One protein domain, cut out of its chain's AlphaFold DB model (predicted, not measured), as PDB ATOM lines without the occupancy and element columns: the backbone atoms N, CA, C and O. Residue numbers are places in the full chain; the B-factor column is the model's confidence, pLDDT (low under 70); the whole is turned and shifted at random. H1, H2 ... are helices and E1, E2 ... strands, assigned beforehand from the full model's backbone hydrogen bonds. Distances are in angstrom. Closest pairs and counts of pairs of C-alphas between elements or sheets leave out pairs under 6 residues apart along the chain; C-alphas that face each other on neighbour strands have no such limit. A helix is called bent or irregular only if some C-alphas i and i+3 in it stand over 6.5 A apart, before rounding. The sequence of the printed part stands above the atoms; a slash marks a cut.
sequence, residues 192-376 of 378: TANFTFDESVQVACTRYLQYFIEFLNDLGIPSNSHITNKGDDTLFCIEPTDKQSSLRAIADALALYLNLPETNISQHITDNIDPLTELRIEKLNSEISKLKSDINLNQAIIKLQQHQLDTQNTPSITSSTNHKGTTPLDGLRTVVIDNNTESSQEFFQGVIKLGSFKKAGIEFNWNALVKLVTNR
ATOM      1  N   THR A 192      16.808  -1.919  16.695       77.25
ATOM      2  CA  THR A 192      17.829  -2.936  16.537       77.25
ATOM      3  C   THR A 192      19.121  -2.500  17.176       77.25
ATOM      4  O   THR A 192      19.624  -1.417  16.911       77.25
ATOM      5  N   ALA A 193      19.648  -3.355  18.035       78.75
ATOM      6  CA  ALA A 193      20.904  -3.154  18.722       78.75
ATOM      7  C   ALA A 193      21.914  -4.175  18.202       78.75
ATOM      8  O   ALA A 193      21.643  -5.378  18.184       78.75
ATOM      9  N   ASN A 194      23.066  -3.680  17.762       75.75
ATOM     10  CA  ASN A 194      24.171  -4.508  17.311       75.75
ATOM     11  C   ASN A 194      25.223  -4.619  18.415       75.75
ATOM     12  O   ASN A 194      25.679  -3.605  18.955       75.75
ATOM     13  N   PHE A 195      25.620  -5.849  18.716       82.00
ATOM     14  CA  PHE A 195      26.596  -6.177  19.741       82.00
ATOM     15  C   PHE A 195      27.746  -6.987  19.154       82.00
ATOM     16  O   PHE A 195      27.527  -7.812  18.276       82.00
ATOM     17  N   THR A 196      28.943  -6.825  19.711       79.88
ATOM     18  CA  THR A 196      30.087  -7.705  19.450       79.88
ATOM     19  C   THR A 196      30.597  -8.258  20.778       79.88
ATOM     20  O   THR A 196      31.125  -7.507  21.608       79.88
ATOM     21  N   PHE A 197      30.445  -9.564  20.986       84.75
ATOM     22  CA  PHE A 197      30.804 -10.252  22.228       84.75
ATOM     23  C   PHE A 197      32.050 -11.117  22.067       84.75
ATOM     24  O   PHE A 197      32.364 -11.584  20.976       84.75
ATOM     25  N   ASP A 198      32.740 -11.376  23.175       86.81
ATOM     26  CA  ASP A 198      33.677 -12.497  23.219       86.81
ATOM     27  C   ASP A 198      32.921 -13.822  23.061       86.81
ATOM     28  O   ASP A 198      31.892 -14.041  23.710       86.81
ATOM     29  N   GLU A 199      33.467 -14.739  22.256       83.75
ATOM     30  CA  GLU A 199      32.895 -16.073  22.004       83.75
ATOM     31  C   GLU A 199      32.527 -16.790  23.314       83.75
ATOM     32  O   GLU A 199      31.459 -17.388  23.439       83.75
ATOM     33  N   SER A 200      33.373 -16.647  24.339       84.56
ATOM     34  CA  SER A 200      33.171 -17.280  25.640       84.56
ATOM     35  C   SER A 200      31.932 -16.797  26.393       84.56
ATOM     36  O   SER A 200      31.437 -17.521  27.247       84.56
ATOM     37  N   VAL A 201      31.439 -15.581  26.136       88.12
ATOM     38  CA  VAL A 201      30.291 -15.000  26.862       88.12
ATOM     39  C   VAL A 201      29.068 -14.768  25.977       88.12
ATOM     40  O   VAL A 201      27.987 -14.519  26.514       88.12
ATOM     41  N   GLN A 202      29.201 -14.887  24.651       87.31
ATOM     42  CA  GLN A 202      28.139 -14.591  23.685       87.31
ATOM     43  C   GLN A 202      26.821 -15.288  24.041       87.31
ATOM     44  O   GLN A 202      25.781 -14.640  24.097       87.31
ATOM     45  N   VAL A 203      26.860 -16.581  24.379       89.81
ATOM     46  CA  VAL A 203      25.659 -17.356  24.741       89.81
ATOM     47  C   VAL A 203      24.952 -16.783  25.976       89.81
ATOM     48  O   VAL A 203      23.724 -16.675  25.993       89.81
ATOM     49  N   ALA A 204      25.709 -16.395  27.006       90.94
ATOM     50  CA  ALA A 204      25.151 -15.833  28.234       90.94
ATOM     51  C   ALA A 204      24.534 -14.448  27.981       90.94
ATOM     52  O   ALA A 204      23.408 -14.190  28.417       90.94
ATOM     53  N   CYS A 205      25.225 -13.598  27.216       92.38
ATOM     54  CA  CYS A 205      24.734 -12.284  26.809       92.38
ATOM     55  C   CYS A 205      23.482 -12.389  25.925       92.38
ATOM     56  O   CYS A 205      22.498 -11.703  26.188       92.38
ATOM     57  N   THR A 206      23.460 -13.286  24.932       89.81
ATOM     58  CA  THR A 206      22.277 -13.530  24.093       89.81
ATOM     59  C   THR A 206      21.078 -13.955  24.937       89.81
ATOM     60  O   THR A 206      19.994 -13.405  24.764       89.81
ATOM     61  N   ARG A 207      21.254 -14.889  25.881       91.94
ATOM     62  CA  ARG A 207      20.160 -15.331  26.761       91.94
ATOM     63  C   ARG A 207      19.623 -14.187  27.623       91.94
ATOM     64  O   ARG A 207      18.416 -14.080  27.812       91.94
ATOM     65  N   TYR A 208      20.505 -13.319  28.118       94.19
ATOM     66  CA  TYR A 208      20.103 -12.122  28.853       94.19
ATOM     67  C   TYR A 208      19.288 -11.161  27.973       94.19
ATOM     68  O   TYR A 208      18.214 -10.723  28.370       94.19
ATOM     69  N   LEU A 209      19.725 -10.908  26.734       93.62
ATOM     70  CA  LEU A 209      18.968 -10.093  25.774       93.62
ATOM     71  C   LEU A 209      17.595 -10.701  25.438       93.62
ATOM     72  O   LEU A 209      16.629  -9.962  25.298       93.62
ATOM     73  N   GLN A 210      17.465 -12.029  25.365       91.12
ATOM     74  CA  GLN A 210      16.163 -12.685  25.159       91.12
ATOM     75  C   GLN A 210      15.178 -12.384  26.295       91.12
ATOM     76  O   GLN A 210      14.000 -12.128  26.037       91.12
ATOM     77  N   TYR A 211      15.657 -12.354  27.543       93.19
ATOM     78  CA  TYR A 211      14.822 -12.039  28.705       93.19
ATOM     79  C   TYR A 211      14.322 -10.586  28.708       93.19
ATOM     80  O   TYR A 211      13.306 -10.279  29.334       93.19
ATOM     81  N   PHE A 212      14.963  -9.684  27.957       92.56
ATOM     82  CA  PHE A 212      14.496  -8.304  27.823       92.56
ATOM     83  C   PHE A 212      13.038  -8.213  27.341       92.56
ATOM     84  O   PHE A 212      12.320  -7.298  27.727       92.56
ATOM     85  N   ILE A 213      12.559  -9.175  26.547       90.31
ATOM     86  CA  ILE A 213      11.165  -9.178  26.082       90.31
ATOM     87  C   ILE A 213      10.187  -9.510  27.200       90.31
ATOM     88  O   ILE A 213       9.128  -8.892  27.287       90.31
ATOM     89  N   GLU A 214      10.544 -10.428  28.095       85.81
ATOM     90  CA  GLU A 214       9.755 -10.673  29.303       85.81
ATOM     91  C   GLU A 214       9.740  -9.429  30.197       85.81
ATOM     92  O   GLU A 214       8.677  -9.028  30.669       85.81
ATOM     93  N   PHE A 215      10.879  -8.744  30.324       84.62
ATOM     94  CA  PHE A 215      10.969  -7.470  31.033       84.62
ATOM     95  C   PHE A 215      10.075  -6.377  30.414       84.62
ATOM     96  O   PHE A 215       9.344  -5.702  31.138       84.62
ATOM     97  N   LEU A 216      10.051  -6.224  29.085       84.50
ATOM     98  CA  LEU A 216       9.138  -5.294  28.402       84.50
ATOM     99  C   LEU A 216       7.666  -5.667  28.614       84.50
ATOM    100  O   LEU A 216       6.832  -4.790  28.854       84.50
ATOM    101  N   ASN A 217       7.343  -6.961  28.574       81.88
ATOM    102  CA  ASN A 217       5.995  -7.453  28.848       81.88
ATOM    103  C   ASN A 217       5.567  -7.149  30.293       81.88
ATOM    104  O   ASN A 217       4.423  -6.749  30.518       81.88
ATOM    105  N   ASP A 218       6.482  -7.258  31.259       75.81
ATOM    106  CA  ASP A 218       6.248  -6.867  32.652       75.81
ATOM    107  C   ASP A 218       6.018  -5.355  32.813       75.81
ATOM    108  O   ASP A 218       5.204  -4.949  33.647       75.81
ATOM    109  N   LEU A 219       6.643  -4.526  31.965       73.12
ATOM    110  CA  LEU A 219       6.357  -3.087  31.834       73.12
ATOM    111  C   LEU A 219       5.059  -2.794  31.061       73.12
ATOM    112  O   LEU A 219       4.636  -1.643  30.948       73.12
ATOM    113  N   GLY A 220       4.405  -3.827  30.532       72.19
ATOM    114  CA  GLY A 220       3.171  -3.703  29.774       72.19
ATOM    115  C   GLY A 220       3.355  -3.205  28.344       72.19
ATOM    116  O   GLY A 220       2.374  -2.716  27.778       72.19
ATOM    117  N   ILE A 221       4.566  -3.327  27.794       79.00
ATOM    118  CA  ILE A 221       4.933  -2.976  26.421       79.00
ATOM    119  C   ILE A 221       5.048  -4.273  25.606       79.00
ATOM    120  O   ILE A 221       6.125  -4.873  25.546       79.00
ATOM    121  N   PRO A 222       3.951  -4.748  24.992       78.50
ATOM    122  CA  PRO A 222       3.974  -6.001  24.259       78.50
ATOM    123  C   PRO A 222       4.840  -5.845  23.006       78.50
ATOM    124  O   PRO A 222       4.654  -4.929  22.198       78.50
ATOM    125  N   SER A 223       5.839  -6.714  22.889       83.81
ATOM    126  CA  SER A 223       6.857  -6.642  21.840       83.81
ATOM    127  C   SER A 223       7.248  -8.044  21.389       83.81
ATOM    128  O   SER A 223       7.317  -8.971  22.194       83.81
ATOM    129  N   ASN A 224       7.545  -8.184  20.105       85.69
ATOM    130  CA  ASN A 224       8.220  -9.346  19.555       85.69
ATOM    131  C   ASN A 224       9.716  -9.065  19.468       85.69
ATOM    132  O   ASN A 224      10.145  -7.911  19.423       85.69
ATOM    133  N   SER A 225      10.518 -10.123  19.407       85.94
ATOM    134  CA  SER A 225      11.933  -9.960  19.116       85.94
ATOM    135  C   SER A 225      12.492 -11.054  18.248       85.94
ATOM    136  O   SER A 225      11.951 -12.157  18.155       85.94
ATOM    137  N   HIS A 226      13.620 -10.720  17.648       80.19
ATOM    138  CA  HIS A 226      14.443 -11.642  16.915       80.19
ATOM    139  C   HIS A 226      15.905 -11.396  17.274       80.19
ATOM    140  O   HIS A 226      16.344 -10.249  17.355       80.19
ATOM    141  N   ILE A 227      16.661 -12.472  17.486       80.81
ATOM    142  CA  ILE A 227      18.108 -12.399  17.672       80.81
ATOM    143  C   ILE A 227      18.775 -13.269  16.621       80.81
ATOM    144  O   ILE A 227      18.440 -14.444  16.482       80.81
ATOM    145  N   THR A 228      19.740 -12.690  15.914       73.12
ATOM    146  CA  THR A 228      20.628 -13.403  14.995       73.12
ATOM    147  C   THR A 228      22.062 -13.288  15.493       73.12
ATOM    148  O   THR A 228      22.509 -12.200  15.845       73.12
ATOM    149  N   ASN A 229      22.796 -14.399  15.476       66.38
ATOM    150  CA  ASN A 229      24.226 -14.432  15.778       66.38
ATOM    151  C   ASN A 229      25.009 -14.757  14.501       66.38
ATOM    152  O   ASN A 229      24.646 -15.688  13.777       66.38
ATOM    153  N   LYS A 230      26.089 -14.019  14.231       59.88
ATOM    154  CA  LYS A 230      27.009 -14.264  13.112       59.88
ATOM    155  C   LYS A 230      28.448 -14.022  13.573       59.88
ATOM    156  O   LYS A 230      28.906 -12.888  13.632       59.88
ATOM    157  N   GLY A 231      29.174 -15.102  13.864       73.56
ATOM    158  CA  GLY A 231      30.507 -14.993  14.465       73.56
ATOM    159  C   GLY A 231      30.415 -14.346  15.846       73.56
ATOM    160  O   GLY A 231      29.564 -14.739  16.637       73.56
ATOM    161  N   ASP A 232      31.245 -13.336  16.105       72.94
ATOM    162  CA  ASP A 232      31.236 -12.560  17.354       72.94
ATOM    163  C   ASP A 232      30.092 -11.533  17.434       72.94
ATOM    164  O   ASP A 232      29.838 -10.972  18.503       72.94
ATOM    165  N   ASP A 233      29.402 -11.280  16.319       67.19
ATOM    166  CA  ASP A 233      28.343 -10.281  16.248       67.19
ATOM    167  C   ASP A 233      26.977 -10.881  16.604       67.19
ATOM    168  O   ASP A 233      26.588 -11.961  16.142       67.19
ATOM    169  N   THR A 234      26.227 -10.146  17.417       72.00
ATOM    170  CA  THR A 234      24.858 -10.449  17.827       72.00
ATOM    171  C   THR A 234      23.972  -9.265  17.476       72.00
ATOM    172  O   THR A 234      24.127  -8.168  18.007       72.00
ATOM    173  N   LEU A 235      22.992  -9.510  16.616       72.56
ATOM    174  CA  LEU A 235      21.980  -8.543  16.238       72.56
ATOM    175  C   LEU A 235      20.692  -8.827  17.008       72.56
ATOM    176  O   LEU A 235      20.106  -9.901  16.860       72.56
ATOM    177  N   PHE A 236      20.230  -7.856  17.791       84.31
ATOM    178  CA  PHE A 236      18.983  -7.942  18.542       84.31
ATOM    179  C   PHE A 236      17.948  -6.961  18.007       84.31
ATOM    180  O   PHE A 236      18.137  -5.752  18.095       84.31
ATOM    181  N   CYS A 237      16.842  -7.482  17.490       80.62
ATOM    182  CA  CYS A 237      15.749  -6.722  16.908       80.62
ATOM    183  C   CYS A 237      14.495  -6.825  17.784       80.62
ATOM    184  O   CYS A 237      14.112  -7.923  18.183       80.62
ATOM    185  N   ILE A 238      13.840  -5.695  18.052       87.56
ATOM    186  CA  ILE A 238      12.630  -5.592  18.875       87.56
ATOM    187  C   ILE A 238      11.554  -4.848  18.089       87.56
ATOM    188  O   ILE A 238      11.754  -3.703  17.686       87.56
ATOM    189  N   GLU A 239      10.399  -5.481  17.923       85.12
ATOM    190  CA  GLU A 239       9.261  -4.949  17.175       85.12
ATOM    191  C   GLU A 239       8.062  -4.784  18.127       85.12
ATOM    192  O   GLU A 239       7.585  -5.783  18.676       85.12
ATOM    193  N   PRO A 240       7.556  -3.561  18.369       83.06
ATOM    194  CA  PRO A 240       6.362  -3.361  19.187       83.06
ATOM    195  C   PRO A 240       5.144  -4.013  18.523       83.06
ATOM    196  O   PRO A 240       4.939  -3.868  17.318       83.06
ATOM    197  N   THR A 241       4.285  -4.680  19.295       79.44
ATOM    198  CA  THR A 241       3.056  -5.276  18.738       79.44
ATOM    199  C   THR A 241       1.895  -4.284  18.651       79.44
ATOM    200  O   THR A 241       0.924  -4.539  17.943       79.44
ATOM    201  N   ASP A 242       1.965  -3.166  19.380       71.12
ATOM    202  CA  ASP A 242       0.950  -2.107  19.390       71.12
ATOM    203  C   ASP A 242       1.552  -0.759  18.968       71.12
ATOM    204  O   ASP A 242       2.605  -0.349  19.456       71.12
ATOM    205  N   LYS A 243       0.825  -0.033  18.112       59.66
ATOM    206  CA  LYS A 243       1.161   1.317  17.641       59.66
ATOM    207  C   LYS A 243       1.175   2.363  18.759       59.66
ATOM    208  O   LYS A 243       1.752   3.428  18.561       59.66
ATOM    209  N   GLN A 244       0.536   2.104  19.905       55.38
ATOM    210  CA  GLN A 244       0.613   3.015  21.057       55.38
ATOM    211  C   GLN A 244       1.970   2.964  21.777       55.38
ATOM    212  O   GLN A 244       2.306   3.896  22.511       55.38
ATOM    213  N   SER A 245       2.765   1.911  21.567       64.50
ATOM    214  CA  SER A 245       4.081   1.768  22.190       64.50
ATOM    215  C   SER A 245       5.114   2.614  21.448       64.50
ATOM    216  O   SER A 245       5.411   2.376  20.280       64.50
ATOM    217  N   SER A 246       5.681   3.617  22.120       73.06
ATOM    218  CA  SER A 246       6.737   4.439  21.524       73.06
ATOM    219  C   SER A 246       8.044   3.650  21.430       73.06
ATOM    220  O   SER A 246       8.539   3.154  22.443       73.06
ATOM    221  N   LEU A 247       8.662   3.619  20.244       79.31
ATOM    222  CA  LEU A 247      10.019   3.090  20.058       79.31
ATOM    223  C   LEU A 247      11.024   3.756  20.996       79.31
ATOM    224  O   LEU A 247      11.939   3.107  21.483       79.31
ATOM    225  N   ARG A 248      10.834   5.036  21.332       79.31
ATOM    226  CA  ARG A 248      11.736   5.695  22.273       79.31
ATOM    227  C   ARG A 248      11.635   5.106  23.681       79.31
ATOM    228  O   ARG A 248      12.658   4.939  24.328       79.31
ATOM    229  N   ALA A 249      10.443   4.706  24.121       76.00
ATOM    230  CA  ALA A 249      10.268   4.078  25.430       76.00
ATOM    231  C   ALA A 249      10.968   2.712  25.513       76.00
ATOM    232  O   ALA A 249      11.592   2.401  26.523       76.00
ATOM    233  N   ILE A 250      10.907   1.915  24.441       84.94
ATOM    234  CA  ILE A 250      11.624   0.634  24.372       84.94
ATOM    235  C   ILE A 250      13.141   0.876  24.321       84.94
ATOM    236  O   ILE A 250      13.891   0.158  24.974       84.94
ATOM    237  N   ALA A 251      13.595   1.913  23.608       82.94
ATOM    238  CA  ALA A 251      15.007   2.284  23.528       82.94
ATOM    239  C   ALA A 251      15.562   2.690  24.898       82.94
ATOM    240  O   ALA A 251      16.596   2.182  25.329       82.94
ATOM    241  N   ASP A 252      14.837   3.546  25.614       78.12
ATOM    242  CA  ASP A 252      15.213   3.983  26.955       78.12
ATOM    243  C   ASP A 252      15.193   2.795  27.944       78.12
ATOM    244  O   ASP A 252      16.101   2.653  28.769       78.12
ATOM    245  N   ALA A 253      14.211   1.889  27.828       82.88
ATOM    246  CA  ALA A 253      14.157   0.658  28.619       82.88
ATOM    247  C   ALA A 253      15.338  -0.280  28.325       82.88
ATOM    248  O   ALA A 253      15.894  -0.864  29.254       82.88
ATOM    249  N   LEU A 254      15.750  -0.402  27.059       87.75
ATOM    250  CA  LEU A 254      16.901  -1.207  26.653       87.75
ATOM    251  C   LEU A 254      18.194  -0.625  27.226       87.75
ATOM    252  O   LEU A 254      18.981  -1.355  27.821       87.75
ATOM    253  N   ALA A 255      18.393   0.688  27.111       82.00
ATOM    254  CA  ALA A 255      19.560   1.355  27.679       82.00
ATOM    255  C   ALA A 255      19.670   1.136  29.192       82.00
ATOM    256  O   ALA A 255      20.757   0.866  29.707       82.00
ATOM    257  N   LEU A 256      18.543   1.218  29.902       80.06
ATOM    258  CA  LEU A 256      18.494   0.931  31.329       80.06
ATOM    259  C   LEU A 256      18.837  -0.533  31.611       80.06
ATOM    260  O   LEU A 256      19.693  -0.807  32.449       80.06
ATOM    261  N   TYR A 257      18.193  -1.456  30.897       86.38
ATOM    262  CA  TYR A 257      18.363  -2.894  31.075       86.38
ATOM    263  C   TYR A 257      19.822  -3.328  30.897       86.38
ATOM    264  O   TYR A 257      20.354  -4.050  31.735       86.38
ATOM    265  N   LEU A 258      20.508  -2.814  29.871       88.25
ATOM    266  CA  LEU A 258      21.920  -3.117  29.611       88.25
ATOM    267  C   LEU A 258      22.862  -2.665  30.740       88.25
ATOM    268  O   LEU A 258      23.915  -3.269  30.914       88.25
ATOM    269  N   ASN A 259      22.486  -1.651  31.525       83.19
ATOM    270  CA  ASN A 259      23.271  -1.157  32.663       83.19
ATOM    271  C   ASN A 259      22.991  -1.903  33.982       83.19
ATOM    272  O   ASN A 259      23.721  -1.731  34.961       83.19
ATOM    273  N   LEU A 260      21.938  -2.724  34.047       82.50
ATOM    274  CA  LEU A 260      21.548  -3.403  35.285       82.50
ATOM    275  C   LEU A 260      22.608  -4.364  35.841       82.50
ATOM    276  O   LEU A 260      22.765  -4.384  37.062       82.50
ATOM    277  N   PRO A 261      23.366  -5.134  35.033       83.69
ATOM    278  CA  PRO A 261      24.423  -5.991  35.565       83.69
ATOM    279  C   PRO A 261      25.503  -5.207  36.320       83.69
ATOM    280  O   PRO A 261      26.011  -5.688  37.330       83.69
ATOM    281  N   GLU A 262      25.786  -3.973  35.920       78.56
ATOM    282  CA  GLU A 262      26.779  -3.119  36.583       78.56
ATOM    283  C   GLU A 262      26.223  -2.412  37.832       78.56
ATOM    284  O   GLU A 262      26.966  -1.825  38.618       78.56
ATOM    285  N   THR A 263      24.910  -2.497  38.056       70.56
ATOM    286  CA  THR A 263      24.208  -1.810  39.144       70.56
ATOM    287  C   THR A 263      23.805  -2.791  40.251       70.56
ATOM    288  O   THR A 263      23.487  -3.955  40.004       70.56
ATOM    289  N   ASN A 264      23.794  -2.334  41.506       64.81
ATOM    290  CA  ASN A 264      23.332  -3.136  42.640       64.81
ATOM    291  C   ASN A 264      21.868  -2.805  42.981       64.81
ATOM    292  O   ASN A 264      21.584  -1.871  43.727       64.81
ATOM    293  N   ILE A 265      20.930  -3.556  42.399       61.75
ATOM    294  CA  ILE A 265      19.483  -3.267  42.458       61.75
ATOM    295  C   ILE A 265      18.918  -3.412  43.879       61.75
ATOM    296  O   ILE A 265      18.048  -2.644  44.288       61.75
ATOM    297  N   SER A 266      19.434  -4.358  44.664       60.28
ATOM    298  CA  SER A 266      18.919  -4.687  45.999       60.28
ATOM    299  C   SER A 266      19.109  -3.575  47.034       60.28
ATOM    300  O   SER A 266      18.439  -3.583  48.061       60.28
ATOM    301  N   GLN A 267      19.952  -2.573  46.764       56.97
ATOM    302  CA  GLN A 267      20.119  -1.402  47.635       56.97
ATOM    303  C   GLN A 267      19.015  -0.345  47.467       56.97
ATOM    304  O   GLN A 267      18.994   0.646  48.197       56.97
ATOM    305  N   HIS A 268      18.112  -0.530  46.502       54.66
ATOM    306  CA  HIS A 268      17.174   0.503  46.061       54.66
ATOM    307  C   HIS A 268      15.696   0.112  46.178       54.66
ATOM    308  O   HIS A 268      14.817   0.875  45.773       54.66
ATOM    309  N   ILE A 269      15.421  -1.060  46.747       60.12
ATOM    310  CA  ILE A 269      14.073  -1.568  46.993       60.12
ATOM    311  C   ILE A 269      13.555  -0.935  48.291       60.12
ATOM    312  O   ILE A 269      14.185  -1.044  49.338       60.12
ATOM    313  N   THR A 270      12.427  -0.230  48.214       59.16
ATOM    314  CA  THR A 270      11.772   0.379  49.378       59.16
ATOM    315  C   THR A 270      10.885  -0.629  50.099       59.16
ATOM    316  O   THR A 270      10.166  -1.385  49.447       59.16
ATOM    317  N   ASP A 271      10.831  -0.561  51.426       55.44
ATOM    318  CA  ASP A 271       9.825  -1.273  52.215       55.44
ATOM    319  C   ASP A 271       8.418  -0.786  51.791       55.44
ATOM    320  O   ASP A 271       8.163   0.420  51.818       55.44
ATOM    321  N   ASN A 272       7.514  -1.702  51.401       63.00
ATOM    322  CA  ASN A 272       6.140  -1.500  50.860       63.00
ATOM    323  C   ASN A 272       5.945  -1.637  49.332       63.00
ATOM    324  O   ASN A 272       5.185  -0.875  48.730       63.00
ATOM    325  N   ILE A 273       6.568  -2.630  48.699       68.94
ATOM    326  CA  ILE A 273       6.225  -3.047  47.329       68.94
ATOM    327  C   ILE A 273       5.151  -4.146  47.379       68.94
ATOM    328  O   ILE A 273       5.093  -4.916  48.337       68.94
ATOM    329  N   ASP A 274       4.262  -4.208  46.384       76.31
ATOM    330  CA  ASP A 274       3.279  -5.291  46.306       76.31
ATOM    331  C   ASP A 274       3.942  -6.642  45.944       76.31
ATOM    332  O   ASP A 274       4.943  -6.662  45.219       76.31
ATOM    333  N   PRO A 275       3.377  -7.788  46.372       73.06
ATOM    334  CA  PRO A 275       4.009  -9.097  46.180       73.06
ATOM    335  C   PRO A 275       4.278  -9.494  44.718       73.06
ATOM    336  O   PRO A 275       5.179 -10.288  44.446       73.06
ATOM    337  N   LEU A 276       3.502  -8.984  43.754       70.56
ATOM    338  CA  LEU A 276       3.698  -9.312  42.340       70.56
ATOM    339  C   LEU A 276       4.881  -8.530  41.758       70.56
ATOM    340  O   LEU A 276       5.675  -9.085  40.995       70.56
ATOM    341  N   THR A 277       5.017  -7.259  42.133       69.31
ATOM    342  CA  THR A 277       6.188  -6.446  41.784       69.31
ATOM    343  C   THR A 277       7.456  -6.997  42.436       69.31
ATOM    344  O   THR A 277       8.482  -7.086  41.765       69.31
ATOM    345  N   GLU A 278       7.382  -7.446  43.691       74.56
ATOM    346  CA  GLU A 278       8.491  -8.128  44.371       74.56
ATOM    347  C   GLU A 278       8.948  -9.372  43.589       74.56
ATOM    348  O   GLU A 278      10.127  -9.499  43.261       74.56
ATOM    349  N   LEU A 279       8.014 -10.233  43.167       75.81
ATOM    350  CA  LEU A 279       8.328 -11.413  42.354       75.81
ATOM    351  C   LEU A 279       9.023 -11.061  41.024       75.81
ATOM    352  O   LEU A 279       9.942 -11.764  40.605       75.81
ATOM    353  N   ARG A 280       8.590  -9.996  40.338       75.69
ATOM    354  CA  ARG A 280       9.208  -9.541  39.076       75.69
ATOM    355  C   ARG A 280      10.632  -9.035  39.283       75.69
ATOM    356  O   ARG A 280      11.515  -9.356  38.488       75.69
ATOM    357  N   ILE A 281      10.855  -8.281  40.359       77.25
ATOM    358  CA  ILE A 281      12.187  -7.803  40.742       77.25
ATOM    359  C   ILE A 281      13.101  -8.993  41.052       77.25
ATOM    360  O   ILE A 281      14.219  -9.045  40.547       77.25
ATOM    361  N   GLU A 282      12.614  -9.987  41.796       81.19
ATOM    362  CA  GLU A 282      13.389 -11.191  42.103       81.19
ATOM    363  C   GLU A 282      13.736 -12.011  40.854       81.19
ATOM    364  O   GLU A 282      14.871 -12.468  40.706       81.19
ATOM    365  N   LYS A 283      12.812 -12.141  39.893       82.81
ATOM    366  CA  LYS A 283      13.121 -12.775  38.599       82.81
ATOM    367  C   LYS A 283      14.219 -12.028  37.841       82.81
ATOM    368  O   LYS A 283      15.164 -12.651  37.360       82.81
ATOM    369  N   LEU A 284      14.132 -10.700  37.775       82.88
ATOM    370  CA  LEU A 284      15.154  -9.864  37.146       82.88
ATOM    371  C   LEU A 284      16.519 -10.014  37.843       82.88
ATOM    372  O   LEU A 284      17.535 -10.201  37.173       82.88
ATOM    373  N   ASN A 285      16.541 -10.002  39.179       84.88
ATOM    374  CA  ASN A 285      17.747 -10.225  39.981       84.88
ATOM    375  C   ASN A 285      18.363 -11.605  39.718       84.88
ATOM    376  O   ASN A 285      19.588 -11.728  39.615       84.88
ATOM    377  N   SER A 286      17.527 -12.636  39.583       87.25
ATOM    378  CA  SER A 286      17.960 -13.989  39.240       87.25
ATOM    379  C   SER A 286      18.638 -14.028  37.869       87.25
ATOM    380  O   SER A 286      19.749 -14.547  37.758       87.25
ATOM    381  N   GLU A 287      18.043 -13.425  36.836       89.81
ATOM    382  CA  GLU A 287      18.642 -13.403  35.491       89.81
ATOM    383  C   GLU A 287      19.953 -12.607  35.438       89.81
ATOM    384  O   GLU A 287      20.920 -13.045  34.807       89.81
ATOM    385  N   ILE A 288      20.048 -11.498  36.176       88.38
ATOM    386  CA  ILE A 288      21.302 -10.742  36.323       88.38
ATOM    387  C   ILE A 288      22.370 -11.580  37.036       88.38
ATOM    388  O   ILE A 288      23.522 -11.632  36.601       88.38
ATOM    389  N   SER A 289      22.006 -12.258  38.125       87.88
ATOM    390  CA  SER A 289      22.932 -13.103  38.891       87.88
ATOM    391  C   SER A 289      23.440 -14.279  38.061       87.88
ATOM    392  O   SER A 289      24.620 -14.634  38.124       87.88
ATOM    393  N   LYS A 290      22.563 -14.852  37.235       89.44
ATOM    394  CA  LYS A 290      22.884 -15.925  36.300       89.44
ATOM    395  C   LYS A 290      23.854 -15.451  35.215       89.44
ATOM    396  O   LYS A 290      24.860 -16.116  34.991       89.44
ATOM    397  N   LEU A 291      23.613 -14.283  34.608       91.31
ATOM    398  CA  LEU A 291      24.544 -13.665  33.654       91.31
ATOM    399  C   LEU A 291      25.935 -13.472  34.278       91.31
ATOM    400  O   LEU A 291      26.930 -13.910  33.706       91.31
ATOM    401  N   LYS A 292      26.004 -12.867  35.471       88.81
ATOM    402  CA  LYS A 292      27.271 -12.644  36.189       88.81
ATOM    403  C   LYS A 292      28.010 -13.947  36.471       88.81
ATOM    404  O   LYS A 292      29.220 -14.024  36.286       88.81
ATOM    405  N   SER A 293      27.281 -14.968  36.916       88.31
ATOM    406  CA  SER A 293      27.853 -16.282  37.217       88.31
ATOM    407  C   SER A 293      28.444 -16.932  35.967       88.31
ATOM    408  O   SER A 293      29.580 -17.403  36.014       88.31
ATOM    409  N   ASP A 294      27.722 -16.888  34.845       86.44
ATOM    410  CA  ASP A 294      28.181 -17.449  33.573       86.44
ATOM    411  C   ASP A 294      29.413 -16.695  33.036       86.44
ATOM    412  O   ASP A 294      30.383 -17.327  32.616       86.44
ATOM    413  N   ILE A 295      29.435 -15.358  33.102       86.44
ATOM    414  CA  ILE A 295      30.605 -14.551  32.706       86.44
ATOM    415  C   ILE A 295      31.825 -14.915  33.564       86.44
ATOM    416  O   ILE A 295      32.893 -15.216  33.028       86.44
ATOM    417  N   ASN A 296      31.666 -14.943  34.889       85.81
ATOM    418  CA  ASN A 296      32.754 -15.258  35.817       85.81
ATOM    419  C   ASN A 296      33.308 -16.672  35.602       85.81
ATOM    420  O   ASN A 296      34.524 -16.876  35.639       85.81
ATOM    421  N   LEU A 297      32.430 -17.651  35.358       85.69
ATOM    422  CA  LEU A 297      32.829 -19.027  35.076       85.69
ATOM    423  C   LEU A 297      33.642 -19.113  33.780       85.69
ATOM    424  O   LEU A 297      34.717 -19.713  33.769       85.69
ATOM    425  N   ASN A 298      33.173 -18.477  32.707       82.44
ATOM    426  CA  ASN A 298      33.872 -18.475  31.424       82.44
ATOM    427  C   ASN A 298      35.245 -17.795  31.516       82.44
ATOM    428  O   ASN A 298      36.235 -18.325  31.012       82.44
ATOM    429  N   GLN A 299      35.348 -16.688  32.254       82.69
ATOM    430  CA  GLN A 299      36.636 -16.052  32.538       82.69
ATOM    431  C   GLN A 299      37.580 -16.962  33.339       82.69
ATOM    432  O   GLN A 299      38.784 -16.986  33.079       82.69
ATOM    433  N   ALA A 300      37.065 -17.726  34.308       79.88
ATOM    434  CA  ALA A 300      37.867 -18.683  35.066       79.88
ATOM    435  C   ALA A 300      38.377 -19.836  34.183       79.88
ATOM    436  O   ALA A 300      39.535 -20.236  34.316       79.88
ATOM    437  N   ILE A 301      37.553 -20.326  33.249       78.44
ATOM    438  CA  ILE A 301      37.940 -21.356  32.273       78.44
ATOM    439  C   ILE A 301      39.061 -20.845  31.360       78.44
ATOM    440  O   ILE A 301      40.059 -21.542  31.188       78.44
ATOM    441  N   ILE A 302      38.950 -19.619  30.838       78.56
ATOM    442  CA  ILE A 302      39.996 -19.007  30.000       78.56
ATOM    443  C   ILE A 302      41.316 -18.899  30.769       78.56
ATOM    444  O   ILE A 302      42.362 -19.306  30.264       78.56
ATOM    445  N   LYS A 303      41.272 -18.404  32.013       81.25
ATOM    446  CA  LYS A 303      42.465 -18.311  32.871       81.25
ATOM    447  C   LYS A 303      43.100 -19.681  33.105       81.25
ATOM    448  O   LYS A 303      44.321 -19.801  33.072       81.25
ATOM    449  N   LEU A 304      42.289 -20.721  33.313       78.38
ATOM    450  CA  LEU A 304      42.777 -22.091  33.474       78.38
ATOM    451  C   LEU A 304      43.470 -22.602  32.200       78.38
ATOM    452  O   LEU A 304      44.552 -23.179  32.291       78.38
ATOM    453  N   GLN A 305      42.882 -22.369  31.023       78.44
ATOM    454  CA  GLN A 305      43.465 -22.759  29.735       78.44
ATOM    455  C   GLN A 305      44.781 -22.023  29.455       78.44
ATOM    456  O   GLN A 305      45.751 -22.643  29.028       78.44
ATOM    457  N   GLN A 306      44.850 -20.722  29.749       78.75
ATOM    458  CA  GLN A 306      46.082 -19.934  29.634       78.75
ATOM    459  C   GLN A 306      47.182 -20.486  30.541       78.75
ATOM    460  O   GLN A 306      48.282 -20.755  30.069       78.75
ATOM    461  N   HIS A 307      46.860 -20.777  31.806       76.06
ATOM    462  CA  HIS A 307      47.805 -21.424  32.716       76.06
ATOM    463  C   HIS A 307      48.320 -22.767  32.179       76.06
ATOM    464  O   HIS A 307      49.507 -23.056  32.315       76.06
ATOM    465  N   GLN A 308      47.459 -23.577  31.555       75.19
ATOM    466  CA  GLN A 308      47.860 -24.849  30.947       75.19
ATOM    467  C   GLN A 308      48.806 -24.653  29.751       75.19
ATOM    468  O   GLN A 308      49.786 -25.389  29.626       75.19
ATOM    469  N   LEU A 309      48.558 -23.648  28.909       71.38
ATOM    470  CA  LEU A 309      49.405 -23.318  27.757       71.38
ATOM    471  C   LEU A 309      50.771 -22.759  28.182       71.38
ATOM    472  O   LEU A 309      51.799 -23.176  27.643       71.38
ATOM    473  N   ASP A 310      50.798 -21.897  29.198       70.12
ATOM    474  CA  ASP A 310      52.034 -21.320  29.739       70.12
ATOM    475  C   ASP A 310      52.922 -22.392  30.392       70.12
ATOM    476  O   ASP A 310      54.146 -22.364  30.258       70.12
ATOM    477  N   THR A 311      52.328 -23.410  31.032       64.06
ATOM    478  CA  THR A 311      53.085 -24.559  31.565       64.06
ATOM    479  C   THR A 311      53.689 -25.477  30.494       64.06
ATOM    480  O   THR A 311      54.544 -26.298  30.822       64.06
ATOM    481  N   GLN A 312      53.298 -25.345  29.219       65.50
ATOM    482  CA  GLN A 312      53.809 -26.156  28.104       65.50
ATOM    483  C   GLN A 312      54.946 -25.489  27.296       65.50
ATOM    484  O   GLN A 312      55.299 -25.993  26.234       65.50
ATOM    485  N   ASN A 313      55.578 -24.410  27.790       51.78
ATOM    486  CA  ASN A 313      56.710 -23.720  27.134       51.78
ATOM    487  C   ASN A 313      56.445 -23.317  25.667       51.78
ATOM    488  O   ASN A 313      57.342 -23.374  24.823       51.78
ATOM    489  N   THR A 314      55.222 -22.888  25.349       51.34
ATOM    490  CA  THR A 314      54.929 -22.295  24.036       51.34
ATOM    491  C   THR A 314      55.028 -20.772  24.162       51.34
ATOM    492  O   THR A 314      54.409 -20.226  25.073       51.34
ATOM    493  N   PRO A 315      55.787 -20.053  23.309       46.78
ATOM    494  CA  PRO A 315      55.843 -18.597  23.372       46.78
ATOM    495  C   PRO A 315      54.453 -18.036  23.068       46.78
ATOM    496  O   PRO A 315      53.939 -18.201  21.960       46.78
ATOM    497  N   SER A 316      53.834 -17.399  24.056       49.84
ATOM    498  CA  SER A 316      52.525 -16.776  23.930       49.84
ATOM    499  C   SER A 316      52.639 -15.594  22.966       49.84
ATOM    500  O   SER A 316      53.246 -14.568  23.275       49.84
ATOM    501  N   ILE A 317      52.059 -15.733  21.771       45.84
ATOM    502  CA  ILE A 317      51.750 -14.584  20.922       45.84
ATOM    503  C   ILE A 317      50.737 -13.766  21.718       45.84
ATOM    504  O   ILE A 317      49.594 -14.180  21.903       45.84
ATOM    505  N   THR A 318      51.175 -12.623  22.235       42.31
ATOM    506  CA  THR A 318      50.295 -11.577  22.746       42.31
ATOM    507  C   THR A 318      49.453 -11.081  21.579       42.31
ATOM    508  O   THR A 318      49.845 -10.165  20.855       42.31
ATOM    509  N   SER A 319      48.317 -11.735  21.355       43.47
ATOM    510  CA  SER A 319      47.286 -11.250  20.454       43.47
ATOM    511  C   SER A 319      46.799  -9.921  21.008       43.47
ATOM    512  O   SER A 319      46.213  -9.862  22.086       43.47
ATOM    513  N   SER A 320      47.075  -8.848  20.275       39.34
ATOM    514  CA  SER A 320      46.402  -7.566  20.415       39.34
ATOM    515  C   SER A 320      44.892  -7.807  20.341       39.34
ATOM    516  O   SER A 320      44.340  -8.005  19.258       39.34
ATOM    517  N   THR A 321      44.231  -7.872  21.493       40.91
ATOM    518  CA  THR A 321      42.786  -8.049  21.572       40.91
ATOM    519  C   THR A 321      42.132  -6.757  21.108       40.91
ATOM    520  O   THR A 321      42.110  -5.768  21.840       40.91
ATOM    521  N   ASN A 322      41.581  -6.763  19.894       44.94
ATOM    522  CA  ASN A 322      40.441  -5.906  19.593       44.94
ATOM    523  C   ASN A 322      39.437  -6.090  20.743       44.94
ATOM    524  O   ASN A 322      39.058  -7.226  21.024       44.94
ATOM    525  N   HIS A 323      39.084  -5.015  21.453       53.44
ATOM    526  CA  HIS A 323      38.175  -5.074  22.601       53.44
ATOM    527  C   HIS A 323      36.797  -5.592  22.163       53.44
ATOM    528  O   HIS A 323      35.952  -4.843  21.670       53.44
ATOM    529  N   LYS A 324      36.574  -6.892  22.329       66.50
ATOM    530  CA  LYS A 324      35.260  -7.526  22.286       66.50
ATOM    531  C   LYS A 324      34.597  -7.355  23.656       66.50
ATOM    532  O   LYS A 324      35.281  -7.239  24.671       66.50
ATOM    533  N   GLY A 325      33.271  -7.227  23.681       74.50
ATOM    534  CA  GLY A 325      32.543  -6.970  24.920       74.50
ATOM    535  C   GLY A 325      32.422  -8.221  25.784       74.50
ATOM    536  O   GLY A 325      31.952  -9.257  25.312       74.50
ATOM    537  N   THR A 326      32.782  -8.113  27.064       80.69
ATOM    538  CA  THR A 326      32.571  -9.180  28.058       80.69
ATOM    539  C   THR A 326      31.201  -9.112  28.736       80.69
ATOM    540  O   THR A 326      30.797 -10.059  29.408       80.69
ATOM    541  N   THR A 327      30.487  -7.999  28.562       86.00
ATOM    542  CA  THR A 327      29.144  -7.743  29.100       86.00
ATOM    543  C   THR A 327      28.216  -7.225  27.990       86.00
ATOM    544  O   THR A 327      28.703  -6.745  26.960       86.00
ATOM    545  N   PRO A 328      26.879  -7.273  28.172       85.06
ATOM    546  CA  PRO A 328      25.926  -6.657  27.245       85.06
ATOM    547  C   PRO A 328      26.187  -5.164  26.999       85.06
ATOM    548  O   PRO A 328      26.035  -4.698  25.872       85.06
ATOM    549  N   LEU A 329      26.614  -4.431  28.033       85.56
ATOM    550  CA  LEU A 329      26.936  -3.008  27.944       85.56
ATOM    551  C   LEU A 329      28.178  -2.767  27.078       85.56
ATOM    552  O   LEU A 329      28.120  -2.007  26.112       85.56
ATOM    553  N   ASP A 330      29.274  -3.466  27.377       82.75
ATOM    554  CA  ASP A 330      30.551  -3.321  26.665       82.75
ATOM    555  C   ASP A 330      30.478  -3.825  25.222       82.75
ATOM    556  O   ASP A 330      31.244  -3.397  24.355       82.75
ATOM    557  N   GLY A 331      29.579  -4.777  24.965       81.06
ATOM    558  CA  GLY A 331      29.368  -5.352  23.645       81.06
ATOM    559  C   GLY A 331      28.604  -4.437  22.702       81.06
ATOM    560  O   GLY A 331      28.749  -4.601  21.496       81.06
ATOM    561  N   LEU A 332      27.830  -3.464  23.200       80.81
ATOM    562  CA  LEU A 332      26.993  -2.618  22.350       80.81
ATOM    563  C   LEU A 332      27.847  -1.747  21.418       80.81
ATOM    564  O   LEU A 332      28.779  -1.060  21.849       80.81
ATOM    565  N   ARG A 333      27.521  -1.758  20.125       75.06
ATOM    566  CA  ARG A 333      28.211  -0.976  19.090       75.06
ATOM    567  C   ARG A 333      27.327   0.142  18.565       75.06
ATOM    568  O   ARG A 333      27.706   1.312  18.639       75.06
ATOM    569  N   THR A 334      26.145  -0.217  18.085       70.44
ATOM    570  CA  THR A 334      25.179   0.712  17.497       70.44
ATOM    571  C   THR A 334      23.762   0.326  17.885       70.44
ATOM    572  O   THR A 334      23.464  -0.847  18.124       70.44
ATOM    573  N   VAL A 335      22.883   1.322  17.934       70.06
ATOM    574  CA  VAL A 335      21.439   1.134  18.063       70.06
ATOM    575  C   VAL A 335      20.765   1.900  16.943       70.06
ATOM    576  O   VAL A 335      21.058   3.070  16.724       70.06
ATOM    577  N   VAL A 336      19.849   1.254  16.241       70.12
ATOM    578  CA  VAL A 336      18.975   1.909  15.278       70.12
ATOM    579  C   VAL A 336      17.570   1.937  15.849       70.12
ATOM    580  O   VAL A 336      17.022   0.900  16.224       70.12
ATOM    581  N   ILE A 337      17.008   3.135  15.953       75.94
ATOM    582  CA  ILE A 337      15.642   3.371  16.409       75.94
ATOM    583  C   ILE A 337      14.876   3.901  15.208       75.94
ATOM    584  O   ILE A 337      15.134   5.018  14.752       75.94
ATOM    585  N   ASP A 338      13.934   3.109  14.704       71.06
ATOM    586  CA  ASP A 338      13.275   3.384  13.431       71.06
ATOM    587  C   ASP A 338      14.301   3.549  12.295       71.06
ATOM    588  O   ASP A 338      14.895   2.579  11.856       71.06
ATOM    589  N   ASN A 339      14.583   4.767  11.835       63.09
ATOM    590  CA  ASN A 339      15.566   5.011  10.773       63.09
ATOM    591  C   ASN A 339      16.810   5.771  11.253       63.09
ATOM    592  O   ASN A 339      17.700   6.078  10.461       63.09
ATOM    593  N   ASN A 340      16.886   6.074  12.551       62.34
ATOM    594  CA  ASN A 340      17.972   6.856  13.125       62.34
ATOM    595  C   ASN A 340      18.993   5.928  13.771       62.34
ATOM    596  O   ASN A 340      18.669   5.197  14.706       62.34
ATOM    597  N   THR A 341      20.225   5.973  13.270       69.12
ATOM    598  CA  THR A 341      21.349   5.236  13.852       69.12
ATOM    599  C   THR A 341      22.026   6.098  14.909       69.12
ATOM    600  O   THR A 341      22.435   7.220  14.627       69.12
ATOM    601  N   GLU A 342      22.163   5.551  16.109       69.19
ATOM    602  CA  GLU A 342      22.901   6.118  17.232       69.19
ATOM    603  C   GLU A 342      24.101   5.197  17.524       69.19
ATOM    604  O   GLU A 342      23.968   3.971  17.622       69.19
ATOM    605  N   SER A 343      25.303   5.760  17.659       68.19
ATOM    606  CA  SER A 343      26.437   5.016  18.225       68.19
ATOM    607  C   SER A 343      26.166   4.663  19.691       68.19
ATOM    608  O   SER A 343      25.384   5.337  20.356       68.19
ATOM    609  N   SER A 344      26.841   3.646  20.241       68.75
ATOM    610  CA  SER A 344      26.721   3.289  21.669       68.75
ATOM    611  C   SER A 344      26.877   4.510  22.594       68.75
ATOM    612  O   SER A 344      26.063   4.741  23.489       68.75
ATOM    613  N   GLN A 345      27.857   5.377  22.316       69.38
ATOM    614  CA  GLN A 345      28.073   6.598  23.090       69.38
ATOM    615  C   GLN A 345      26.912   7.595  22.959       69.38
ATOM    616  O   GLN A 345      26.487   8.156  23.967       69.38
ATOM    617  N   GLU A 346      26.392   7.827  21.752       70.44
ATOM    618  CA  GLU A 346      25.247   8.720  21.520       70.44
ATOM    619  C   GLU A 346      23.962   8.175  22.132       70.44
ATOM    620  O   GLU A 346      23.209   8.942  22.723       70.44
ATOM    621  N   PHE A 347      23.753   6.864  22.060       72.50
ATOM    622  CA  PHE A 347      22.613   6.172  22.642       72.50
ATOM    623  C   PHE A 347      22.563   6.385  24.158       72.50
ATOM    624  O   PHE A 347      21.575   6.893  24.698       72.50
ATOM    625  N   PHE A 348      23.676   6.129  24.855       71.00
ATOM    626  CA  PHE A 348      23.758   6.377  26.296       71.00
ATOM    627  C   PHE A 348      23.777   7.873  26.643       71.00
ATOM    628  O   PHE A 348      23.156   8.274  27.627       71.00
ATOM    629  N   GLN A 349      24.410   8.735  25.839       59.59
ATOM    630  CA  GLN A 349      24.365  10.187  26.054       59.59
ATOM    631  C   GLN A 349      22.982  10.786  25.805       59.59
ATOM    632  O   GLN A 349      22.633  11.760  26.464       59.59
ATOM    633  N   GLY A 350      22.197  10.239  24.881       52.22
ATOM    634  CA  GLY A 350      20.811  10.620  24.633       52.22
ATOM    635  C   GLY A 350      19.943  10.304  25.844       52.22
ATOM    636  O   GLY A 350      19.173  11.154  26.278       52.22
ATOM    637  N   VAL A 351      20.158   9.138  26.458       48.28
ATOM    638  CA  VAL A 351      19.519   8.726  27.718       48.28
ATOM    639  C   VAL A 351      19.970   9.606  28.896       48.28
ATOM    640  O   VAL A 351      19.137  10.032  29.693       48.28
ATOM    641  N   ILE A 352      21.255   9.982  28.965       38.62
ATOM    642  CA  ILE A 352      21.798  10.902  29.987       38.62
ATOM    643  C   ILE A 352      21.322  12.359  29.770       38.62
ATOM    644  O   ILE A 352      21.011  13.051  30.738       38.62
ATOM    645  N   LYS A 353      21.202  12.843  28.522       33.34
ATOM    646  CA  LYS A 353      20.646  14.170  28.167       33.34
ATOM    647  C   LYS A 353      19.131  14.242  28.360       33.34
ATOM    648  O   LYS A 353      18.620  15.306  28.697       33.34
ATOM    649  N   LEU A 354      18.421  13.118  28.234       32.44
ATOM    650  CA  LEU A 354      17.047  12.935  28.720       32.44
ATOM    651  C   LEU A 354      16.947  12.930  30.257       32.44
ATOM    652  O   LEU A 354      15.842  12.829  30.792       32.44
ATOM    653  N   GLY A 355      18.044  13.226  30.967       30.48
ATOM    654  CA  GLY A 355      18.085  13.757  32.336       30.48
ATOM    655  C   GLY A 355      17.299  15.064  32.566       30.48
ATOM    656  O   GLY A 355      17.507  15.756  33.558       30.48
ATOM    657  N   SER A 356      16.358  15.403  31.686       27.64
ATOM    658  CA  SER A 356      15.282  16.353  31.927       27.64
ATOM    659  C   SER A 356      13.975  15.854  31.301       27.64
ATOM    660  O   SER A 356      13.485  16.408  30.316       27.64
ATOM    661  N   PHE A 357      13.353  14.843  31.912       30.17
ATOM    662  CA  PHE A 357      11.906  14.637  31.797       30.17
ATOM    663  C   PHE A 357      11.185  15.831  32.448       30.17
ATOM    664  O   PHE A 357      10.767  15.802  33.606       30.17
ATOM    665  N   LYS A 358      11.016  16.931  31.705       26.23
ATOM    666  CA  LYS A 358      10.106  18.020  32.089       26.23
ATOM    667  C   LYS A 358       8.690  17.723  31.605       26.23
ATOM    668  O   LYS A 358       8.166  18.374  30.709       26.23
ATOM    669  N   LYS A 359       8.052  16.774  32.289       30.86
ATOM    670  CA  LYS A 359       6.637  16.850  32.678       30.86
ATOM    671  C   LYS A 359       6.442  15.885  33.856       30.86
ATOM    672  O   LYS A 359       6.456  14.681  33.661       30.86
ATOM    673  N   ALA A 360       6.282  16.445  35.059       30.03
ATOM    674  CA  ALA A 360       5.961  15.761  36.326       30.03
ATOM    675  C   ALA A 360       7.101  15.153  37.195       30.03
ATOM    676  O   ALA A 360       6.916  14.098  37.789       30.03
ATOM    677  N   GLY A 361       8.215  15.871  37.395       29.36
ATOM    678  CA  GLY A 361       8.971  15.823  38.664       29.36
ATOM    679  C   GLY A 361       9.683  14.512  39.031       29.36
ATOM    680  O   GLY A 361       9.340  13.886  40.033       29.36
ATOM    681  N   ILE A 362      10.717  14.135  38.273       28.59
ATOM    682  CA  ILE A 362      11.598  13.006  38.609       28.59
ATOM    683  C   ILE A 362      13.066  13.425  38.393       28.59
ATOM    684  O   ILE A 362      13.531  13.505  37.261       28.59
ATOM    685  N   GLU A 363      13.782  13.705  39.487       28.31
ATOM    686  CA  GLU A 363      15.218  13.382  39.637       28.31
ATOM    687  C   GLU A 363      15.351  11.859  39.744       28.31
ATOM    688  O   GLU A 363      14.398  11.258  40.225       28.31
ATOM    689  N   PHE A 364      16.468  11.246  39.314       41.00
ATOM    690  CA  PHE A 364      16.692   9.785  39.282       41.00
ATOM    691  C   PHE A 364      16.032   9.074  40.469       41.00
ATOM    692  O   PHE A 364      16.538   9.061  41.591       41.00
ATOM    693  N   ASN A 365      14.839   8.539  40.220       38.72
ATOM    694  CA  ASN A 365      13.990   8.010  41.261       38.72
ATOM    695  C   ASN A 365      13.853   6.529  40.981       38.72
ATOM    696  O   ASN A 365      13.181   6.140  40.031       38.72
ATOM    697  N   TRP A 366      14.444   5.697  41.823       48.75
ATOM    698  CA  TRP A 366      14.113   4.277  41.870       48.75
ATOM    699  C   TRP A 366      12.611   4.059  42.085       48.75
ATOM    700  O   TRP A 366      12.041   3.124  41.525       48.75
ATOM    701  N   ASN A 367      11.919   5.013  42.731       40.66
ATOM    702  CA  ASN A 367      10.460   5.015  42.760       40.66
ATOM    703  C   ASN A 367       9.827   5.183  41.372       40.66
ATOM    704  O   ASN A 367       8.645   4.936  41.268       40.66
ATOM    705  N   ALA A 368      10.524   5.613  40.317       45.50
ATOM    706  CA  ALA A 368       9.998   5.689  38.951       45.50
ATOM    707  C   ALA A 368       9.989   4.321  38.263       45.50
ATOM    708  O   ALA A 368       8.999   3.999  37.619       45.50
ATOM    709  N   LEU A 369      11.033   3.502  38.447       47.03
ATOM    710  CA  LEU A 369      11.041   2.107  37.994       47.03
ATOM    711  C   LEU A 369      10.028   1.287  38.796       47.03
ATOM    712  O   LEU A 369       9.186   0.614  38.210       47.03
ATOM    713  N   VAL A 370      10.014   1.450  40.124       44.91
ATOM    714  CA  VAL A 370       8.982   0.849  40.977       44.91
ATOM    715  C   VAL A 370       7.593   1.347  40.564       44.91
ATOM    716  O   VAL A 370       6.736   0.503  40.341       44.91
ATOM    717  N   LYS A 371       7.364   2.657  40.345       45.06
ATOM    718  CA  LYS A 371       6.084   3.225  39.852       45.06
ATOM    719  C   LYS A 371       5.703   2.749  38.455       45.06
ATOM    720  O   LYS A 371       4.518   2.592  38.209       45.06
ATOM    721  N   LEU A 372       6.644   2.538  37.537       45.94
ATOM    722  CA  LEU A 372       6.363   1.980  36.208       45.94
ATOM    723  C   LEU A 372       5.848   0.541  36.321       45.94
ATOM    724  O   LEU A 372       4.932   0.171  35.593       45.94
ATOM    725  N   VAL A 373       6.365  -0.223  37.285       42.88
ATOM    726  CA  VAL A 373       5.904  -1.587  37.572       42.88
ATOM    727  C   VAL A 373       4.630  -1.605  38.449       42.88
ATOM    728  O   VAL A 373       3.789  -2.481  38.256       42.88
ATOM    729  N   THR A 374       4.407  -0.613  39.334       42.03
ATOM    730  CA  THR A 374       3.220  -0.524  40.229       42.03
ATOM    731  C   THR A 374       2.008   0.237  39.663       42.03
ATOM    732  O   THR A 374       0.883  -0.045  40.072       42.03
ATOM    733  N   ASN A 375       2.153   1.190  38.730       41.72
ATOM    734  CA  ASN A 375       1.064   2.105  38.317       41.72
ATOM    735  C   ASN A 375      -0.066   1.475  37.478       41.72
ATOM    736  O   ASN A 375      -0.943   2.203  37.016       41.72
ATOM    737  N   ARG A 376      -0.102   0.152  37.278       43.88
ATOM    738  CA  ARG A 376      -1.170  -0.511  36.502       43.88
ATOM    739  C   ARG A 376      -2.374  -1.007  37.315       43.88
ATOM    740  O   ARG A 376      -3.276  -1.589  36.726       43.88
TER     741      ARG A 376
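Overview. This is residues 192 to 376 of the 378 residues of an uncharacterized protein of Solemya pervernicosa gill symbiont (UniProt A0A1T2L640). A twisted sheet of five strands has H1, H2 and H5 over one face and the other face bare, and the very long helix H3 lies on the far side of H1 from the sheet, running back beside H1. Residues 307 to 315, of which 307 to 310 belong to H3, and residues 317 to 322 of the link after it stick out from the body, while the small helix H6 packs near the first end of H3. The printed part has 185 residues, with six named helices and five named strands in the order E1 H1 E2 E3 H2 H3 H4 E4 E5 H5 H6. The sheet runs E2 E3 E1 E4 E5, all antiparallel, and the class is mixed, helices and strands. The whole is elongated, spanning 64 by 41 by 28 A, and only just compact, close to loose, with a radius of gyration of the C-alphas of 18.7 A.

Along the chain. The sheet holds E2, residues 223 to 230, and E3, residues 233 to 240, each 23.2 A long, then E1, residues 192 to 196, E4, residues 332 to 337, and E5, residues 340 to 343. E1 begins at C-alpha 192, (17.829, -2.936, 16.537). H1, residues 199 to 218, is 30.1 A long, and H2, residues 247 to 262, is 24.3 A. Both are irregular: C-alphas 200 and 203 are 7.6 A apart, and C-alphas 258 and 261 are 7.1 A apart. H3, residues 275 to 310, measures 52.2 A, from (4.009, -9.097, 46.180) to (52.034, -21.320, 29.739). H4 is residues 328 to 331, H5 residues 344 to 353, and H6 residues 366 to 374, ending at C-alpha 374, (3.220, -0.524, 40.229).

Arrangement. E2 and E5 are the edge strands. The hairpin E2 and E3 has N 226 and O 237 at 2.9 A, within hydrogen-bond range. E3 and E1 have N 193 and O 236 at 2.8 A, E1 and E4 have N 194 and O 334 at 2.9 A, and the hairpin E4 and E5 has N 342 and O 335 at 2.8 A. E1, H1 and E2 form a split strand-helix-strand unit, two strands running the same way with a helix between them in the chain and E3 between them in the sheet; its crossover is right-handed. H1, H2 and H5 are on the same face, two layers of helices and sheet. H1 runs along the strands over E2 and E3, at a height over the sheet of 9.3 A. H2 has a height of 9.4 A and is only just over E1, on which 3 of its C-alphas fall. H5 is over E5 and stands up from the sheet, its line rising 56 degrees. H4 only grazes the sheet. H2 is the hub, touching H1, H3, H4 and H5. Its closest C-alphas to H5 are Asp 252 and Val 351, 6.5 A apart, and the two are about perpendicular at 77 degrees. H1 and H3 touch at a shallow tilt of 5 degrees, opposite ways, closest at the C-alphas of Ala 204 and Leu 291, 5.9 A. H3 and H6 only just touch, with 3 pairs of C-alphas within 8 A, the closest those of Thr 277 and Val 373 at 6.4 A. H3 is not on the sheet. In H3, H5 and H6 every O i to N i+4 pair is within hydrogen-bond range; H1 has 12 of 16, H2 has 9 of 12, and H4 is too short for such a pair.

Size, cuts and confidence. The two C-alphas farthest apart, of Asn 313 and Ala 360, are 65.0 A apart. The printed part has no cut. The links H2 to H3, H3 to H4 and H5 to H6 are long, and residues 357 to 362 stand free. The mean pLDDT of the printed part is 70.2; 66 residues are under 70, among them residues 264 to 273, 311 to 324 and 349 to 376.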